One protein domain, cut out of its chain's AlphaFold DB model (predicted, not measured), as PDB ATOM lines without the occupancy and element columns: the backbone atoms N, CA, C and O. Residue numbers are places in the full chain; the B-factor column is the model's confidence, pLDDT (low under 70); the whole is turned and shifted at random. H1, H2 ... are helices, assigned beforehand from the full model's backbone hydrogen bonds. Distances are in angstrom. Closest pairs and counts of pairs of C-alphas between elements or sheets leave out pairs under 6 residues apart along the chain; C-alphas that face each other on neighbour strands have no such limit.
ATOM      1  N   TYR A   5      11.203  25.757   2.665       68.94
ATOM      2  CA  TYR A   5       9.898  25.093   2.753       68.94
ATOM      3  C   TYR A   5       9.598  24.531   4.140       68.94
ATOM      4  O   TYR A   5       8.441  24.448   4.519       68.94
ATOM      5  N   ALA A   6      10.626  24.179   4.913       73.12
ATOM      6  CA  ALA A   6      10.426  23.733   6.284       73.12
ATOM      7  C   ALA A   6       9.857  24.861   7.156       73.12
ATOM      8  O   ALA A   6       8.936  24.622   7.925       73.12
ATOM      9  N   ARG A   7      10.338  26.095   6.959       69.38
ATOM     10  CA  ARG A   7       9.793  27.287   7.626       69.38
ATOM     11  C   ARG A   7       8.348  27.579   7.212       69.38
ATOM     12  O   ARG A   7       7.520  27.818   8.066       69.38
ATOM     13  N   LEU A   8       8.020  27.467   5.924       67.44
ATOM     14  CA  LEU A   8       6.633  27.602   5.437       67.44
ATOM     15  C   LEU A   8       5.654  26.581   6.046       67.44
ATOM     16  O   LEU A   8       4.450  26.810   6.033       67.44
ATOM     17  N   LEU A   9       6.161  25.446   6.536       66.38
ATOM     18  CA  LEU A   9       5.372  24.339   7.075       66.38
ATOM     19  C   LEU A   9       5.367  24.282   8.614       66.38
ATOM     20  O   LEU A   9       4.854  23.307   9.164       66.38
ATOM     21  N   GLY A  10       5.978  25.251   9.306       66.12
ATOM     22  CA  GLY A  10       6.156  25.206  10.763       66.12
ATOM     23  C   GLY A  10       7.058  24.056  11.235       66.12
ATOM     24  O   GLY A  10       6.971  23.587  12.368       66.12
ATOM     25  N   ALA A  11       7.923  23.538  10.356       73.62
ATOM     26  CA  ALA A  11       8.900  22.505  10.683       73.62
ATOM     27  C   ALA A  11      10.171  23.139  11.278       73.62
ATOM     28  O   ALA A  11      11.268  23.034  10.722       73.62
ATOM     29  N   ASP A  12      10.018  23.785  12.435       70.88
ATOM     30  CA  ASP A  12      11.048  24.592  13.112       70.88
ATOM     31  C   ASP A  12      12.314  23.808  13.497       70.88
ATOM     32  O   ASP A  12      13.397  24.371  13.655       70.88
ATOM     33  N   ALA A  13      12.202  22.483  13.604       74.12
ATOM     34  CA  ALA A  13      13.310  21.583  13.924       74.12
ATOM     35  C   ALA A  13      14.043  21.022  12.686       74.12
ATOM     36  O   ALA A  13      14.835  20.083  12.811       74.12
ATOM     37  N   TRP A  14      13.791  21.551  11.482       83.06
ATOM     38  CA  TRP A  14      14.376  21.016  10.251       83.06
ATOM     39  C   TRP A  14      15.910  21.083  10.227       83.06
ATOM     40  O   TRP A  14      16.546  22.048  10.661       83.06
ATOM     41  N   ALA A  15      16.519  20.038   9.662       84.25
ATOM     42  CA  ALA A  15      17.954  19.933   9.467       84.25
ATOM     43  C   ALA A  15      18.277  19.456   8.039       84.25
ATOM     44  O   ALA A  15      17.545  18.633   7.492       84.25
ATOM     45  N   PRO A  16      19.389  19.925   7.444       82.44
ATOM     46  CA  PRO A  16      19.745  19.603   6.061       82.44
ATOM     47  C   PRO A  16      20.220  18.158   5.851       82.44
ATOM     48  O   PRO A  16      20.243  17.701   4.712       82.44
ATOM     49  N   ASP A  17      20.599  17.447   6.920       82.94
ATOM     50  CA  ASP A  17      21.063  16.059   6.877       82.94
ATOM     51  C   ASP A  17      20.788  15.310   8.197       82.94
ATOM     52  O   ASP A  17      20.485  15.908   9.234       82.94
ATOM     53  N   ALA A  18      20.922  13.978   8.160       83.81
ATOM     54  CA  ALA A  18      20.623  13.094   9.288       83.81
ATOM     55  C   ALA A  18      21.503  13.353  10.525       83.81
ATOM     56  O   ALA A  18      21.045  13.209  11.659       83.81
ATOM     57  N   ARG A  19      22.761  13.770  10.337       85.69
ATOM     58  CA  ARG A  19      23.695  14.032  11.441       85.69
ATOM     59  C   ARG A  19      23.381  15.356  12.128       85.69
ATOM     60  O   ARG A  19      23.546  15.487  13.340       85.69
ATOM     61  N   ALA A  20      22.949  16.353  11.364       84.25
ATOM     62  CA  ALA A  20      22.429  17.607  11.880       84.25
ATOM     63  C   ALA A  20      21.082  17.403  12.599       84.25
ATOM     64  O   ALA A  20      20.874  18.004  13.649       84.25
ATOM     65  N   ALA A  21      20.215  16.517  12.098       84.38
ATOM     66  CA  ALA A  21      18.964  16.151  12.770       84.38
ATOM     67  C   ALA A  21      19.217  15.449  14.116       84.38
ATOM     68  O   ALA A  21      18.646  15.840  15.128       84.38
ATOM     69  N   ALA A  22      20.127  14.468  14.150       84.88
ATOM     70  CA  ALA A  22      20.469  13.736  15.371       84.88
ATOM     71  C   ALA A  22      21.038  14.648  16.471       84.88
ATOM     72  O   ALA A  22      20.695  14.488  17.638       84.88
ATOM     73  N   ARG A  23      21.866  15.634  16.097       86.38
ATOM     74  CA  ARG A  23      22.367  16.648  17.037       86.38
ATOM     75  C   ARG A  23      21.241  17.515  17.590       86.38
ATOM     76  O   ARG A  23      21.113  17.613  18.798       86.38
ATOM     77  N   ARG A  24      20.361  18.036  16.729       83.12
ATOM     78  CA  ARG A  24      19.194  18.821  17.172       83.12
ATOM     79  C   ARG A  24      18.260  18.046  18.100       83.12
ATOM     80  O   ARG A  24      17.723  18.622  19.035       83.12
ATOM     81  N   LEU A  25      18.074  16.749  17.853       83.50
ATOM     82  CA  LEU A  25      17.301  15.882  18.744       83.50
ATOM     83  C   LEU A  25      17.979  15.719  20.110       83.50
ATOM     84  O   LEU A  25      17.295  15.760  21.128       83.50
ATOM     85  N   ALA A  26      19.304  15.555  20.131       87.00
ATOM     86  CA  ALA A  26      20.081  15.430  21.361       87.00
ATOM     87  C   ALA A  26      20.126  16.737  22.173       87.00
ATOM     88  O   ALA A  26      20.071  16.687  23.400       87.00
ATOM     89  N   ASP A  27      20.169  17.887  21.495       85.25
ATOM     90  CA  ASP A  27      20.166  19.220  22.113       85.25
ATOM     91  C   ASP A  27      18.774  19.620  22.655       85.25
ATOM     92  O   ASP A  27      18.650  20.586  23.409       85.25
ATOM     93  N   GLY A  28      17.734  18.851  22.314       78.56
ATOM     94  CA  GLY A  28      16.344  19.097  22.682       78.56
ATOM     95  C   GLY A  28      15.625  19.990  21.669       78.56
ATOM     96  O   GLY A  28      16.096  21.067  21.308       78.56
ATOM     97  N   ILE A  29      14.447  19.549  21.217       76.94
ATOM     98  CA  ILE A  29      13.587  20.355  20.345       76.94
ATOM     99  C   ILE A  29      12.760  21.296  21.237       76.94
ATOM    100  O   ILE A  29      12.030  20.797  22.099       76.94
ATOM    101  N   PRO A  30      12.854  22.628  21.060       71.25
ATOM    102  CA  PRO A  30      12.012  23.574  21.783       71.25
ATOM    103  C   PRO A  30      10.536  23.222  21.605       71.25
ATOM    104  O   PRO A  30      10.120  22.823  20.516       71.25
ATOM    105  N   ALA A  31       9.737  23.372  22.663       68.00
ATOM    106  CA  ALA A  31       8.296  23.196  22.541       68.00
ATOM    107  C   ALA A  31       7.763  24.140  21.445       68.00
ATOM    108  O   ALA A  31       8.170  25.307  21.424       68.00
ATOM    109  N   PRO A  32       6.892  23.657  20.541       64.06
ATOM    110  CA  PRO A  32       6.376  24.486  19.466       64.06
ATOM    111  C   PRO A  32       5.659  25.693  20.067       64.06
ATOM    112  O   PRO A  32       4.791  25.541  20.935       64.06
ATOM    113  N   ASP A  33       6.018  26.894  19.616       66.75
ATOM    114  CA  ASP A  33       5.263  28.090  19.965       66.75
ATOM    115  C   ASP A  33       3.919  28.030  19.228       66.75
ATOM    116  O   ASP A  33       3.788  28.397  18.059       66.75
ATOM    117  N   LEU A  34       2.894  27.539  19.928       60.50
ATOM    118  CA  LEU A  34       1.535  27.415  19.399       60.50
ATOM    119  C   LEU A  34       0.945  28.768  18.963       60.50
ATOM    120  O   LEU A  34       0.012  28.795  18.155       60.50
ATOM    121  N   ALA A  35       1.458  29.891  19.477       60.44
ATOM    122  CA  ALA A  35       1.064  31.222  19.033       60.44
ATOM    123  C   ALA A  35       1.770  31.621  17.726       60.44
ATOM    124  O   ALA A  35       1.140  32.266  16.886       60.44
ATOM    125  N   ALA A  36       3.024  31.207  17.514       60.66
ATOM    126  CA  ALA A  36       3.724  31.368  16.238       60.66
ATOM    127  C   ALA A  36       3.094  30.509  15.129       60.66
ATOM    128  O   ALA A  36       2.792  31.039  14.063       60.66
ATOM    129  N   GLY A  37       2.750  29.247  15.414       56.44
ATOM    130  CA  GLY A  37       2.058  28.377  14.450       56.44
ATOM    131  C   GLY A  37       0.691  28.925  14.008       56.44
ATOM    132  O   GLY A  37       0.291  28.766  12.857       56.44
ATOM    133  N   ARG A  38      -0.010  29.658  14.887       56.84
ATOM    134  CA  ARG A  38      -1.264  30.348  14.536       56.84
ATOM    135  C   ARG A  38      -1.042  31.569  13.626       56.84
ATOM    136  O   ARG A  38      -1.907  31.867  12.806       56.84
ATOM    137  N   ARG A  39       0.102  32.256  13.739       58.22
ATOM    138  CA  ARG A  39       0.503  33.337  12.814       58.22
ATOM    139  C   ARG A  39       0.983  32.788  11.471       58.22
ATOM    140  O   ARG A  39       0.748  33.415  10.451       58.22
ATOM    141  N   GLU A  40       1.594  31.607  11.437       55.53
ATOM    142  CA  GLU A  40       1.933  30.936  10.175       55.53
ATOM    143  C   GLU A  40       0.692  30.469   9.414       55.53
ATOM    144  O   GLU A  40       0.635  30.648   8.201       55.53
ATOM    145  N   THR A  41      -0.352  29.985  10.101       56.56
ATOM    146  CA  THR A  41      -1.650  29.737   9.446       56.56
ATOM    147  C   THR A  41      -2.305  31.014   8.907       56.56
ATOM    148  O   THR A  41      -3.011  30.940   7.906       56.56
ATOM    149  N   ASP A  42      -2.038  32.176   9.512       59.38
ATOM    150  CA  ASP A  42      -2.425  33.497   8.981       59.38
ATOM    151  C   ASP A  42      -1.582  33.871   7.736       59.38
ATOM    152  O   ASP A  42      -2.063  34.500   6.797       59.38
ATOM    153  N   GLY A  43      -0.337  33.384   7.670       61.50
ATOM    154  CA  GLY A  43       0.557  33.479   6.511       61.50
ATOM    155  C   GLY A  43       0.169  32.603   5.312       61.50
ATOM    156  O   GLY A  43       0.726  32.785   4.233       61.50
ATOM    157  N   LEU A  44      -0.805  31.697   5.463       68.56
ATOM    158  CA  LEU A  44      -1.370  30.882   4.379       68.56
ATOM    159  C   LEU A  44      -2.689  31.467   3.850       68.56
ATOM    160  O   LEU A  44      -3.600  30.726   3.477       68.56
TER     161      LEU A  44
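This is residues 5 to 44 of the 175 residues of an uncharacterized protein of Streptomyces microflavus (UniProt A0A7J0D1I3). A flat, open frame of three separate helices: H2 makes one end, H3 the other, and short H1 is close to H3, with links 9 to 17 and 28 to 33 crossing the space between the ends. The printed part has 40 residues with H1, H2 and H3 in that order and no named strand; the class is all helix. It is loose, with a radius of gyration of the C-alphas of 11.5 A and spans of 33 by 20 by 5 A.

Start at H2, residues 18 to 27; it is apart from H3, residues 34 to 42, and from H1, residues 5 to 8. H1 and H3 are close but not clearly touching; their closest C-alphas, Leu 8 and Glu 40, are 7.5 A apart. In H2 and H3 every O i to N i+4 pair is within hydrogen-bond range; H1 is too short for such a pair, and its 1 O i to N i+3 pair is within range.

Find C-alpha 18 at (20.623, 13.094, 9.288); H2 runs 14.2 A from there. H3, 12.7 A, ends at C-alpha 42 (-2.425, 33.497, 8.981). H1 measures 4.9 A.

The farthest C-alphas, Arg 19 and Asp 42, are 32.7 A apart. The printed part has no cut, and both links are short. Look for pLDDT under 70 at residues 5, 7 to 10 and 31 to 44.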